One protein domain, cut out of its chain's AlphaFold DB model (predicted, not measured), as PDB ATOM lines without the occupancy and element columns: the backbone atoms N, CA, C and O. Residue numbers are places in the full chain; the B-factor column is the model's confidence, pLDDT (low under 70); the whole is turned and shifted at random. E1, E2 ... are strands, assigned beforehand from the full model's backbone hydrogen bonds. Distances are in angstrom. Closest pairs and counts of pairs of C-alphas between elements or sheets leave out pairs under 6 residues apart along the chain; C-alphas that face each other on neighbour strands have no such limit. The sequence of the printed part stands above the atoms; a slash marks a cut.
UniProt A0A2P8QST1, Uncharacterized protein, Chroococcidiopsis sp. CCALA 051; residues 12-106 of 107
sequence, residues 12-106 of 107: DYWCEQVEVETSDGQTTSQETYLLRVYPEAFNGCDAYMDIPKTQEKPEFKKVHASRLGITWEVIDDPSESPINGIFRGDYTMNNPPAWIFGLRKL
ATOM      1  N   ASP A  12      18.920 -14.239 -28.112       91.62
ATOM      2  CA  ASP A  12      18.638 -15.533 -27.506       91.62
ATOM      3  C   ASP A  12      19.646 -16.583 -27.969       91.62
ATOM      4  O   ASP A  12      19.817 -16.833 -29.165       91.62
ATOM      5  N   TYR A  13      20.283 -17.225 -26.996       92.00
ATOM      6  CA  TYR A  13      21.217 -18.327 -27.173       92.00
ATOM      7  C   TYR A  13      20.600 -19.577 -26.544       92.00
ATOM      8  O   TYR A  13      20.597 -19.749 -25.327       92.00
ATOM      9  N   TRP A  14      20.015 -20.424 -27.387       90.69
ATOM     10  CA  TRP A  14      19.338 -21.653 -26.970       90.69
ATOM     11  C   TRP A  14      20.331 -22.791 -26.761       90.69
ATOM     12  O   TRP A  14      21.229 -22.970 -27.587       90.69
ATOM     13  N   CYS A  15      20.119 -23.594 -25.715       90.50
ATOM     14  CA  CYS A  15      20.936 -24.780 -25.429       90.50
ATOM     15  C   CYS A  15      22.444 -24.478 -25.343       90.50
ATOM     16  O   CYS A  15      23.274 -25.271 -25.785       90.50
ATOM     17  N   GLU A  16      22.806 -23.301 -24.823       92.62
ATOM     18  CA  GLU A  16      24.202 -22.878 -24.725       92.62
ATOM     19  C   GLU A  16      24.872 -23.565 -23.528       92.62
ATOM     20  O   GLU A  16      24.280 -23.654 -22.448       92.62
ATOM     21  N   GLN A  17      26.111 -24.023 -23.715       96.50
ATOM     22  CA  GLN A  17      26.960 -24.530 -22.637       96.50
ATOM     23  C   GLN A  17      27.734 -23.376 -22.003       96.50
ATOM     24  O   GLN A  17      28.464 -22.657 -22.688       96.50
ATOM     25  N   VAL A  18      27.588 -23.224 -20.690       96.94
ATOM     26  CA  VAL A  18      28.281 -22.206 -19.894       96.94
ATOM     27  C   VAL A  18      29.066 -22.857 -18.764       96.94
ATOM     28  O   VAL A  18      28.713 -23.932 -18.278       96.94
ATOM     29  N   GLU A  19      30.124 -22.195 -18.317       97.75
ATOM     30  CA  GLU A  19      30.816 -22.558 -17.083       97.75
ATOM     31  C   GLU A  19      30.217 -21.748 -15.933       97.75
ATOM     32  O   GLU A  19      30.060 -20.530 -16.037       97.75
ATOM     33  N   VAL A  20      29.864 -22.412 -14.837       96.50
ATOM     34  CA  VAL A  20      29.303 -21.764 -13.646       96.50
ATOM     35  C   VAL A  20      30.204 -21.996 -12.445       96.50
ATOM     36  O   VAL A  20      30.705 -23.101 -12.250       96.50
ATOM     37  N   GLU A  21      30.397 -20.952 -11.642       96.94
ATOM     38  CA  GLU A  21      31.153 -20.986 -10.384       96.94
ATOM     39  C   GLU A  21      30.172 -20.881  -9.212       96.94
ATOM     40  O   GLU A  21      29.343 -19.968  -9.195       96.94
ATOM     41  N   THR A  22      30.242 -21.791  -8.243       93.19
ATOM     42  CA  THR A  22      29.430 -21.787  -7.011       93.19
ATOM     43  C   THR A  22      30.097 -21.005  -5.876       93.19
ATOM     44  O   THR A  22      31.264 -20.622  -5.956       93.19
ATOM     45  N   SER A  23      29.359 -20.754  -4.787       87.44
ATOM     46  CA  SER A  23      29.850 -20.025  -3.600       87.44
ATOM     47  C   SER A  23      31.122 -20.605  -2.964       87.44
ATOM     48  O   SER A  23      31.878 -19.873  -2.329       87.44
ATOM     49  N   ASP A  24      31.348 -21.909  -3.103       91.44
ATOM     50  CA  ASP A  24      32.523 -22.629  -2.604       91.44
ATOM     51  C   ASP A  24      33.704 -22.630  -3.596       91.44
ATOM     52  O   ASP A  24      34.750 -23.216  -3.315       91.44
ATOM     53  N   GLY A  25      33.563 -21.953  -4.739       91.88
ATOM     54  CA  GLY A  25      34.586 -21.846  -5.778       91.88
ATOM     55  C   GLY A  25      34.657 -23.049  -6.721       91.88
ATOM     56  O   GLY A  25      35.556 -23.100  -7.564       91.88
ATOM     57  N   GLN A  26      33.741 -24.018  -6.616       95.06
ATOM     58  CA  GLN A  26      33.668 -25.108  -7.585       95.06
ATOM     59  C   GLN A  26      33.178 -24.579  -8.938       95.06
ATOM     60  O   GLN A  26      32.242 -23.792  -9.022       95.06
ATOM     61  N   THR A  27      33.821 -25.031 -10.016       95.88
ATOM     62  CA  THR A  27      33.402 -24.733 -11.392       95.88
ATOM     63  C   THR A  27      32.852 -25.989 -12.055       95.88
ATOM     64  O   THR A  27      33.444 -27.063 -11.937       95.88
ATOM     65  N   THR A  28      31.729 -25.867 -12.758       94.88
ATOM     66  CA  THR A  28      31.138 -26.959 -13.546       94.88
ATOM     67  C   THR A  28      30.563 -26.443 -14.861       94.88
ATOM     68  O   THR A  28      30.214 -25.271 -14.978       94.88
ATOM     69  N   SER A  29      30.445 -27.325 -15.854       95.31
ATOM     70  CA  SER A  29      29.698 -27.038 -17.082       95.31
ATOM     71  C   SER A  29      28.201 -27.167 -16.810       95.31
ATOM     72  O   SER A  29      27.773 -28.122 -16.157       95.31
ATOM     73  N   GLN A  30      27.413 -26.236 -17.336       95.00
ATOM     74  CA  GLN A  30      25.959 -26.220 -17.247       95.00
ATOM     75  C   GLN A  30      25.364 -25.911 -18.622       95.00
ATOM     76  O   GLN A  30      25.665 -24.885 -19.225       95.00
ATOM     77  N   GLU A  31      24.465 -26.776 -19.088       93.56
ATOM     78  CA  GLU A  31      23.655 -26.488 -20.271       93.56
ATOM     79  C   GLU A  31      22.473 -25.600 -19.869       93.56
ATOM     80  O   GLU A  31      21.750 -25.892 -18.908       93.56
ATOM     81  N   THR A  32      22.281 -24.506 -20.589       91.81
ATOM     82  CA  THR A  32      21.135 -23.606 -20.427       91.81
ATOM     83  C   THR A  32      19.982 -24.076 -21.305       91.81
ATOM     84  O   THR A  32      20.213 -24.623 -22.374       91.81
ATOM     85  N   TYR A  33      18.727 -23.835 -20.927       88.81
ATOM     86  CA  TYR A  33      17.658 -23.842 -21.930       88.81
ATOM     87  C   TYR A  33      17.719 -22.574 -22.777       88.81
ATOM     88  O   TYR A  33      17.575 -22.638 -23.997       88.81
ATOM     89  N   LEU A  34      17.973 -21.435 -22.131       89.75
ATOM     90  CA  LEU A  34      18.112 -20.141 -22.782       89.75
ATOM     91  C   LEU A  34      19.102 -19.273 -22.008       89.75
ATOM     92  O   LEU A  34      18.952 -19.064 -20.806       89.75
ATOM     93  N   LEU A  35      20.051 -18.687 -22.724       93.50
ATOM     94  CA  LEU A  35      20.793 -17.511 -22.295       93.50
ATOM     95  C   LEU A  35      20.320 -16.328 -23.146       93.50
ATOM     96  O   LEU A  35      20.541 -16.299 -24.354       93.50
ATOM     97  N   ARG A  36      19.650 -15.356 -22.529       92.88
ATOM     98  CA  ARG A  36      19.173 -14.135 -23.187       92.88
ATOM     99  C   ARG A  36      20.058 -12.970 -22.789       92.88
ATOM    100  O   ARG A  36      20.115 -12.625 -21.615       92.88
ATOM    101  N   VAL A  37      20.712 -12.344 -23.758       93.94
ATOM    102  CA  VAL A  37      21.628 -11.220 -23.534       93.94
ATOM    103  C   VAL A  37      21.008  -9.929 -24.049       93.94
ATOM    104  O   VAL A  37      20.472  -9.881 -25.160       93.94
ATOM    105  N   TYR A  38      21.112  -8.867 -23.258       91.88
ATOM    106  CA  TYR A  38      20.635  -7.541 -23.621       91.88
ATOM    107  C   TYR A  38      21.792  -6.640 -24.075       91.88
ATOM    108  O   TYR A  38      22.900  -6.735 -23.548       91.88
ATOM    109  N   PRO A  39      21.570  -5.750 -25.059       88.25
ATOM    110  CA  PRO A  39      22.596  -4.798 -25.491       88.25
ATOM    111  C   PRO A  39      22.818  -3.667 -24.478       88.25
ATOM    112  O   PRO A  39      23.870  -3.035 -24.487       88.25
ATOM    113  N   GLU A  40      21.825  -3.409 -23.632       88.62
ATOM    114  CA  GLU A  40      21.857  -2.494 -22.499       88.62
ATOM    115  C   GLU A  40      21.061  -3.119 -21.352       88.62
ATOM    116  O   GLU A  40      20.175  -3.940 -21.602       88.62
ATOM    117  N   ALA A  41      21.381  -2.754 -20.110       87.25
ATOM    118  CA  ALA A  41      20.741  -3.349 -18.944       87.25
ATOM    119  C   ALA A  41      19.210  -3.203 -19.016       87.25
ATOM    120  O   ALA A  41      18.673  -2.096 -19.107       87.25
ATOM    121  N   PHE A  42      18.503  -4.325 -18.923       84.00
ATOM    122  CA  PHE A  42      17.049  -4.403 -18.968       84.00
ATOM    123  C   PHE A  42      16.534  -5.009 -17.665       84.00
ATOM    124  O   PHE A  42      17.004  -6.057 -17.229       84.00
ATOM    125  N   ASN A  43      15.607  -4.317 -16.994       83.75
ATOM    126  CA  ASN A  43      15.156  -4.667 -15.638       83.75
ATOM    127  C   ASN A  43      16.322  -4.887 -14.641       83.75
ATOM    128  O   ASN A  43      16.232  -5.711 -13.738       83.75
ATOM    129  N   GLY A  44      17.428  -4.148 -14.808       86.38
ATOM    130  CA  GLY A  44      18.610  -4.227 -13.935       86.38
ATOM    131  C   GLY A  44      19.583  -5.376 -14.233       86.38
ATOM    132  O   GLY A  44      20.592  -5.487 -13.529       86.38
ATOM    133  N   CYS A  45      19.305  -6.176 -15.268       91.00
ATOM    134  CA  CYS A  45      20.112  -7.311 -15.714       91.00
ATOM    135  C   CYS A  45      20.724  -7.048 -17.100       91.00
ATOM    136  O   CYS A  45      20.067  -6.486 -17.975       91.00
ATOM    137  N   ASP A  46      21.949  -7.515 -17.327       94.44
ATOM    138  CA  ASP A  46      22.576  -7.533 -18.659       94.44
ATOM    139  C   ASP A  46      22.256  -8.826 -19.418       94.44
ATOM    140  O   ASP A  46      22.315  -8.871 -20.647       94.44
ATOM    141  N   ALA A  47      21.908  -9.886 -18.689       94.00
ATOM    142  CA  ALA A  47      21.417 -11.129 -19.254       94.00
ATOM    143  C   ALA A  47      20.474 -11.851 -18.280       94.00
ATOM    144  O   ALA A  47      20.511 -11.623 -17.070       94.00
ATOM    145  N   TYR A  48      19.654 -12.749 -18.818       92.56
ATOM    146  CA  TYR A  48      18.999 -13.802 -18.048       92.56
ATOM    147  C   TYR A  48      19.481 -15.161 -18.515       92.56
ATOM    148  O   TYR A  48      19.706 -15.379 -19.706       92.56
ATOM    149  N   MET A  49      19.579 -16.085 -17.572       92.81
ATOM    150  CA  MET A  49      19.885 -17.479 -17.846       92.81
ATOM    151  C   MET A  49      18.792 -18.366 -17.269       92.81
ATOM    152  O   MET A  49      18.399 -18.207 -16.117       92.81
ATOM    153  N   ASP A  50      18.334 -19.307 -18.075       90.38
ATOM    154  CA  ASP A  50      17.385 -20.353 -17.727       90.38
ATOM    155  C   ASP A  50      18.095 -21.708 -17.831       90.38
ATOM    156  O   ASP A  50      18.748 -21.986 -18.842       90.38
ATOM    157  N   ILE A  51      17.979 -22.547 -16.799       91.19
ATOM    158  CA  ILE A  51      18.547 -23.902 -16.786       91.19
ATOM    159  C   ILE A  51      17.505 -24.948 -16.351       91.19
ATOM    160  O   ILE A  51      16.585 -24.623 -15.590       91.19
ATOM    161  N   PRO A  52      17.691 -26.231 -16.718       87.94
ATOM    162  CA  PRO A  52      16.849 -27.324 -16.241       87.94
ATOM    163  C   PRO A  52      16.716 -27.383 -14.714       87.94
ATOM    164  O   PRO A  52      17.707 -27.347 -13.982       87.94
ATOM    165  N   LYS A  53      15.491 -27.593 -14.217       87.19
ATOM    166  CA  LYS A  53      15.233 -27.879 -12.794       87.19
ATOM    167  C   LYS A  53      15.499 -29.355 -12.447       87.19
ATOM    168  O   LYS A  53      14.630 -30.047 -11.922       87.19
ATOM    169  N   THR A  54      16.678 -29.866 -12.793       80.75
ATOM    170  CA  THR A  54      17.080 -31.266 -12.533       80.75
ATOM    171  C   THR A  54      17.637 -31.486 -11.128       80.75
ATOM    172  O   THR A  54      17.758 -32.628 -10.692       80.75
ATOM    173  N   GLN A  55      17.956 -30.405 -10.419       76.00
ATOM    174  CA  GLN A  55      18.535 -30.408  -9.080       76.00
ATOM    175  C   GLN A  55      17.858 -29.374  -8.172       76.00
ATOM    176  O   GLN A  55      17.070 -28.533  -8.630       76.00
ATOM    177  N   GLU A  56      18.183 -29.442  -6.877       84.69
ATOM    178  CA  GLU A  56      17.842 -28.400  -5.906       84.69
ATOM    179  C   GLU A  56      18.393 -27.030  -6.335       84.69
ATOM    180  O   GLU A  56      19.219 -26.927  -7.242       84.69
ATOM    181  N   LYS A  57      17.887 -25.965  -5.707       86.62
ATOM    182  CA  LYS A  57      18.200 -24.574  -6.052       86.62
ATOM    183  C   LYS A  57      19.727 -24.365  -6.150       86.62
ATOM    184  O   LYS A  57      20.399 -24.469  -5.125       86.62
ATOM    185  N   PRO A  58      20.282 -24.051  -7.336       88.75
ATOM    186  CA  PRO A  58      21.723 -23.903  -7.493       88.75
ATOM    187  C   PRO A  58      22.229 -22.607  -6.860       88.75
ATOM    188  O   PRO A  58      21.593 -21.561  -6.975       88.75
ATOM    189  N   GLU A  59      23.415 -22.654  -6.257       91.81
ATOM    190  CA  GLU A  59      24.071 -21.491  -5.644       91.81
ATOM    191  C   GLU A  59      25.170 -20.906  -6.542       91.81
ATOM    192  O   GLU A  59      26.313 -20.704  -6.125       91.81
ATOM    193  N   PHE A  60      24.835 -20.659  -7.808       94.44
ATOM    194  CA  PHE A  60      25.772 -20.065  -8.758       94.44
ATOM    195  C   PHE A  60      26.072 -18.608  -8.397       94.44
ATOM    196  O   PHE A  60      25.193 -17.849  -7.985       94.44
ATOM    197  N   LYS A  61      27.332 -18.218  -8.570       95.75
ATOM    198  CA  LYS A  61      27.859 -16.871  -8.330       95.75
ATOM    199  C   LYS A  61      28.391 -16.223  -9.589       95.75
ATOM    200  O   LYS A  61      28.246 -15.011  -9.738       95.75
ATOM    201  N   LYS A  62      28.968 -17.004 -10.500       97.00
ATOM    202  CA  LYS A  62      29.410 -16.509 -11.804       97.00
ATOM    203  C   LYS A  62      28.979 -17.437 -12.918       97.00
ATOM    204  O   LYS A  62      28.833 -18.639 -12.707       97.00
ATOM    205  N   VAL A  63      28.820 -16.853 -14.097       97.38
ATOM    206  CA  VAL A  63      28.519 -17.554 -15.343       97.38
ATOM    207  C   VAL A  63      29.487 -17.053 -16.403       97.38
ATOM    208  O   VAL A  63      29.577 -15.848 -16.631       97.38
ATOM    209  N   HIS A  64      30.197 -17.958 -17.062       97.62
ATOM    210  CA  HIS A  64      31.069 -17.662 -18.188       97.62
ATOM    211  C   HIS A  64      30.529 -18.329 -19.455       97.62
ATOM    212  O   HIS A  64      30.356 -19.547 -19.502       97.62
ATOM    213  N   ALA A  65      30.272 -17.531 -20.494       97.00
ATOM    214  CA  ALA A  65      29.914 -18.034 -21.818       97.00
ATOM    215  C   ALA A  65      31.104 -17.875 -22.766       97.00
ATOM    216  O   ALA A  65      31.314 -16.804 -23.350       97.00
ATOM    217  N   SER A  66      31.860 -18.955 -22.959       94.69
ATOM    218  CA  SER A  66      33.093 -18.965 -23.756       94.69
ATOM    219  C   SER A  66      32.868 -18.515 -25.200       94.69
ATOM    220  O   SER A  66      33.689 -17.792 -25.759       94.69
ATOM    221  N   ARG A  67      31.718 -18.865 -25.795       93.75
ATOM    222  CA  ARG A  67      31.327 -18.436 -27.148       93.75
ATOM    223  C   ARG A  67      31.230 -16.917 -27.291       93.75
ATOM    224  O   ARG A  67      31.498 -16.384 -28.364       93.75
ATOM    225  N   LEU A  68      30.821 -16.237 -26.223       94.06
ATOM    226  CA  LEU A  68      30.647 -14.787 -26.191       94.06
ATOM    227  C   LEU A  68      31.879 -14.075 -25.627       94.06
ATOM    228  O   LEU A  68      32.021 -12.870 -25.824       94.06
ATOM    229  N   GLY A  69      32.762 -14.801 -24.936       95.56
ATOM    230  CA  GLY A  69      33.883 -14.219 -24.202       95.56
ATOM    231  C   GLY A  69      33.411 -13.284 -23.086       95.56
ATOM    232  O   GLY A  69      34.061 -12.279 -22.813       95.56
ATOM    233  N   ILE A  70      32.251 -13.572 -22.485       96.00
ATOM    234  CA  ILE A  70      31.643 -12.743 -21.441       96.00
ATOM    235  C   ILE A  70      31.526 -13.552 -20.156       96.00
ATOM    236  O   ILE A  70      31.151 -14.725 -20.174       96.00
ATOM    237  N   THR A  71      31.811 -12.885 -19.042       97.31
ATOM    238  CA  THR A  71      31.545 -13.388 -17.699       97.31
ATOM    239  C   THR A  71      30.551 -12.467 -17.009       97.31
ATOM    240  O   THR A  71      30.668 -11.241 -17.078       97.31
ATOM    241  N   TRP A  72      29.581 -13.059 -16.327       97.56
ATOM    242  CA  TRP A  72      28.613 -12.363 -15.497       97.56
ATOM    243  C   TRP A  72      28.718 -12.813 -14.044       97.56
ATOM    244  O   TRP A  72      29.073 -13.957 -13.760       97.56
ATOM    245  N   GLU A  73      28.355 -11.919 -13.133       97.38
ATOM    246  CA  GLU A  73      27.949 -12.269 -11.777       97.38
ATOM    247  C   GLU A  73      26.446 -12.568 -11.735       97.38
ATOM    248  O   GLU A  73      25.644 -11.952 -12.446       97.38
ATOM    249  N   VAL A  74      26.068 -13.520 -10.885       95.69
ATOM    250  CA  VAL A  74      24.674 -13.789 -10.530       95.69
ATOM    251  C   VAL A  74      24.262 -12.776  -9.467       95.69
ATOM    252  O   VAL A  74      24.830 -12.762  -8.374       95.69
ATOM    253  N   ILE A  75      23.293 -11.921  -9.793       93.25
ATOM    254  CA  ILE A  75      22.910 -10.782  -8.939       93.25
ATOM    255  C   ILE A  75      21.660 -11.025  -8.102       93.25
ATOM    256  O   ILE A  75      21.461 -10.341  -7.101       93.25
ATOM    257  N   ASP A  76      20.854 -12.009  -8.485       84.25
ATOM    258  CA  ASP A  76      19.609 -12.349  -7.813       84.25
ATOM    259  C   ASP A  76      19.583 -13.831  -7.451       84.25
ATOM    260  O   ASP A  76      20.167 -14.680  -8.130       84.25
ATOM    261  N   ASP A  77      18.857 -14.145  -6.382       85.19
ATOM    262  CA  ASP A  77      18.512 -15.520  -6.055       85.19
ATOM    263  C   ASP A  77      17.752 -16.171  -7.221       85.19
ATOM    264  O   ASP A  77      16.806 -15.562  -7.736       85.19
ATOM    265  N   PRO A  78      18.090 -17.413  -7.624       87.06
ATOM    266  CA  PRO A  78      17.378 -18.046  -8.714       87.06
ATOM    267  C   PRO A  78      15.902 -18.214  -8.385       87.06
ATOM    268  O   PRO A  78      15.527 -18.679  -7.303       87.06
ATOM    269  N   SER A  79      15.074 -17.840  -9.352       86.38
ATOM    270  CA  SER A  79      13.622 -17.941  -9.280       86.38
ATOM    271  C   SER A  79      13.132 -19.128 -10.099       86.38
ATOM    272  O   SER A  79      13.767 -19.545 -11.068       86.38
ATOM    273  N   GLU A  80      12.004 -19.706  -9.703       85.62
ATOM    274  CA  GLU A  80      11.405 -20.806 -10.454       85.62
ATOM    275  C   GLU A  80      10.583 -20.273 -11.624       85.62
ATOM    276  O   GLU A  80       9.650 -19.487 -11.431       85.62
ATOM    277  N   SER A  81      10.866 -20.761 -12.833       73.81
ATOM    278  CA  SER A  81       9.915 -20.641 -13.935       73.81
ATOM    279  C   SER A  81       8.864 -21.744 -13.810       73.81
ATOM    280  O   SER A  81       9.223 -22.925 -13.909       73.81
ATOM    281  N   PRO A  82       7.566 -21.415 -13.677       61.47
ATOM    282  CA  PRO A  82       6.511 -22.404 -13.818       61.47
ATOM    283  C   PRO A  82       6.487 -22.971 -15.245       61.47
ATOM    284  O   PRO A  82       6.949 -22.340 -16.205       61.47
ATOM    285  N   ILE A  83       5.899 -24.163 -15.375       53.47
ATOM    286  CA  ILE A  83       5.487 -24.736 -16.664       53.47
ATOM    287  C   ILE A  83       4.585 -23.684 -17.332       53.47
ATOM    288  O   ILE A  83       3.646 -23.221 -16.686       53.47
ATOM    289  N   ASN A  84       4.924 -23.280 -18.565       54.12
ATOM    290  CA  ASN A  84       4.452 -22.108 -19.346       54.12
ATOM    291  C   ASN A  84       5.436 -20.918 -19.446       54.12
ATOM    292  O   ASN A  84       5.101 -19.934 -20.097       54.12
ATOM    293  N   GLY A  85       6.642 -21.015 -18.866       52.97
ATOM    294  CA  GLY A  85       7.829 -20.243 -19.276       52.97
ATOM    295  C   GLY A  85       7.698 -18.716 -19.200       52.97
ATOM    296  O   GLY A  85       7.482 -18.071 -20.221       52.97
ATOM    297  N   ILE A  86       7.920 -18.118 -18.021       58.03
ATOM    298  CA  ILE A  86       7.786 -16.655 -17.814       58.03
ATOM    299  C   ILE A  86       8.661 -15.844 -18.792       58.03
ATOM    300  O   ILE A  86       8.241 -14.782 -19.243       58.03
ATOM    301  N   PHE A  87       9.842 -16.357 -19.152       61.41
ATOM    302  CA  PHE A  87      10.821 -15.643 -19.985       61.41
ATOM    303  C   PHE A  87      10.990 -16.211 -21.399       61.41
ATOM    304  O   PHE A  87      11.413 -15.491 -22.304       61.41
ATOM    305  N   ARG A  88      10.644 -17.484 -21.620       65.75
ATOM    306  CA  ARG A  88      10.863 -18.167 -22.907       65.75
ATOM    307  C   ARG A  88       9.844 -17.788 -23.985       65.75
ATOM    308  O   ARG A  88      10.024 -18.186 -25.127       65.75
ATOM    309  N   GLY A  89       8.800 -17.023 -23.648       55.22
ATOM    310  CA  GLY A  89       7.840 -16.441 -24.600       55.22
ATOM    311  C   GLY A  89       6.943 -17.450 -25.332       55.22
ATOM    312  O   GLY A  89       5.966 -17.059 -25.966       55.22
ATOM    313  N   ASP A  90       7.240 -18.742 -25.220       53.94
ATOM    314  CA  ASP A  90       6.452 -19.831 -25.766       53.94
ATOM    315  C   ASP A  90       5.524 -20.388 -24.674       53.94
ATOM    316  O   ASP A  90       5.908 -21.197 -23.833       53.94
ATOM    317  N   TYR A  91       4.274 -19.928 -24.650       52.41
ATOM    318  CA  TYR A  91       3.249 -20.406 -23.713       52.41
ATOM    319  C   TYR A  91       2.705 -21.806 -24.074       52.41
ATOM    320  O   TYR A  91       1.573 -22.144 -23.718       52.41
ATOM    321  N   THR A  92       3.455 -22.625 -24.819       48.41
ATOM    322  CA  THR A  92       3.072 -24.010 -25.117       48.41
ATOM    323  C   THR A  92       3.353 -24.950 -23.938       48.41
ATOM    324  O   THR A  92       4.247 -24.736 -23.120       48.41
ATOM    325  N   MET A  93       2.580 -26.043 -23.858       45.12
ATOM    326  CA  MET A  93       2.626 -27.033 -22.764       45.12
ATOM    327  C   MET A  93       3.941 -27.842 -22.678       45.12
ATOM    328  O   MET A  93       4.050 -28.730 -21.838       45.12
ATOM    329  N   ASN A  94       4.937 -27.548 -23.520       57.88
ATOM    330  CA  ASN A  94       6.203 -28.281 -23.610       57.88
ATOM    331  C   ASN A  94       7.385 -27.544 -22.962       57.88
ATOM    332  O   ASN A  94       8.534 -27.855 -23.267       57.88
ATOM    333  N   ASN A  95       7.132 -26.584 -22.069       66.75
ATOM    334  CA  ASN A  95       8.196 -25.890 -21.347       66.75
ATOM    335  C   ASN A  95       8.514 -26.582 -20.011       66.75
ATOM    336  O   ASN A  95       7.745 -26.425 -19.056       66.75
ATOM    337  N   PRO A  96       9.627 -27.339 -19.909       74.69
ATOM    338  CA  PRO A  96      10.026 -27.949 -18.648       74.69
ATOM    339  C   PRO A  96      10.350 -26.871 -17.598       74.69
ATOM    340  O   PRO A  96      10.847 -25.795 -17.963       74.69
ATOM    341  N   PRO A  97      10.099 -27.153 -16.302       82.00
ATOM    342  CA  PRO A  97      10.455 -26.254 -15.210       82.00
ATOM    343  C   PRO A  97      11.933 -25.870 -15.241       82.00
ATOM    344  O   PRO A  97      12.789 -26.676 -15.620       82.00
ATOM    345  N   ALA A  98      12.228 -24.660 -14.780       88.00
ATOM    346  CA  ALA A  98      13.587 -24.146 -14.768       88.00
ATOM    347  C   ALA A  98      13.898 -23.244 -13.589       88.00
ATOM    348  O   ALA A  98      13.003 -22.655 -12.979       88.00
ATOM    349  N   TRP A  99      15.197 -23.109 -13.348       91.19
ATOM    350  CA  TRP A  99      15.765 -22.039 -12.546       91.19
ATOM    351  C   TRP A  99      16.156 -20.876 -13.454       91.19
ATOM    352  O   TRP A  99      16.837 -21.079 -14.459       91.19
ATOM    353  N   ILE A 100      15.729 -19.670 -13.089       90.81
ATOM    354  CA  ILE A 100      16.035 -18.426 -13.795       90.81
ATOM    355  C   ILE A 100      16.973 -17.584 -12.941       90.81
ATOM    356  O   ILE A 100      16.691 -17.342 -11.767       90.81
ATOM    357  N   PHE A 101      18.031 -17.078 -13.562       92.94
ATOM    358  CA  PHE A 101      19.054 -16.246 -12.944       92.94
ATOM    359  C   PHE A 101      19.108 -14.883 -13.632       92.94
ATOM    360  O   PHE A 101      19.174 -14.813 -14.861       92.94
ATOM    361  N   GLY A 102      19.117 -13.815 -12.834       93.94
ATOM    362  CA  GLY A 102      19.505 -12.479 -13.280       93.94
ATOM    363  C   GLY A 102      21.026 -12.348 -13.279       93.94
ATOM    364  O   GLY A 102      21.681 -12.720 -12.300       93.94
ATOM    365  N   LEU A 103      21.585 -11.841 -14.377       95.81
ATOM    366  CA  LEU A 103      23.026 -11.744 -14.590       95.81
ATOM    367  C   LEU A 103      23.456 -10.295 -14.840       95.81
ATOM    368  O   LEU A 103      22.807  -9.567 -15.597       95.81
ATOM    369  N   ARG A 104      24.595  -9.896 -14.267       96.88
ATOM    370  CA  ARG A 104      25.259  -8.610 -14.534       96.88
ATOM    371  C   ARG A 104      26.669  -8.831 -15.045       96.88
ATOM    372  O   ARG A 104      27.403  -9.659 -14.519       96.88
ATOM    373  N   LYS A 105      27.037  -8.126 -16.108       95.62
ATOM    374  CA  LYS A 105      28.316  -8.313 -16.785       95.62
ATOM    375  C   LYS A 105      29.447  -7.826 -15.882       95.62
ATOM    376  O   LYS A 105      29.411  -6.696 -15.399       95.62
ATOM    377  N   LEU A 106      30.459  -8.670 -15.685       91.25
ATOM    378  CA  LEU A 106      31.702  -8.261 -15.036       91.25
ATOM    379  C   LEU A 106      32.537  -7.450 -16.037       91.25
ATOM    380  O   LEU A 106      32.619  -7.811 -17.214       91.25
TER     381      LEU A 106
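This is residues 12 to 106 of the 107 residues of an uncharacterized protein of Chroococcidiopsis sp. CCALA 051 (UniProt A0A2P8QST1). One strongly twisted sheet wraps round into a small, incompletely closed barrel: E2, E3, E6 and E7 make one wall, E4, E5 and E9 the other, joined where E7 pairs with E9. Short E1 pairs with E4 and short E8 with E9, and a long loop, residues 82 to 97, lies at one end. The printed part has 95 residues with no named helix and nine strands, E1 to E9 in chain order, in a branched antiparallel sheet; the class is all strand. It is compact, with a radius of gyration of the C-alphas of 12.4 A and spans of 35 by 30 by 22 A.

E1, residues 12 to 14, is antiparallel to E4, residues 34 to 42, with N 13 and O 35 2.8 A apart. E2, residues 17 to 22, forms a hairpin with E3, residues 27 to 31; N 18 and O 30 are 2.9 A apart. On the other side of E2 is E6, residues 60 to 65, antiparallel, with N 19 and O 64 at 2.9 A. E4 bends by 104 degrees at residue 39 and forms a hairpin with E5, residues 45 to 52; N 36 and O 48 are 2.8 A apart. The closest C-alphas of E3 and E5, Glu 31 and Ile 51, are 6.7 A apart. E6 and E7, residues 70 to 74, form a hairpin, with N 72 and O 63 at 2.8 A. E9, residues 98 to 105, has E5 on one side, N 101 and O 49 at 2.8 A. On its other side are E7, N 73 and O 104 at 2.8 A, and E8, residues 79 to 81, its hairpin partner, N 100 and O 79 at 2.8 A.

E1 begins at C-alpha 12, (18.638, -15.533, -27.506). E9 measures 21.7 A, E5 20.3 A, E4 16.2 A and E2 16.1 A. E9 ends at C-alpha 105, (28.316, -8.313, -16.785).

The farthest C-alphas, Asp 24 and Thr 92, are 37.1 A apart. The printed part has no cut. The link from E8 to E9 is long, and its residues 82 to 95 have pLDDT under 70.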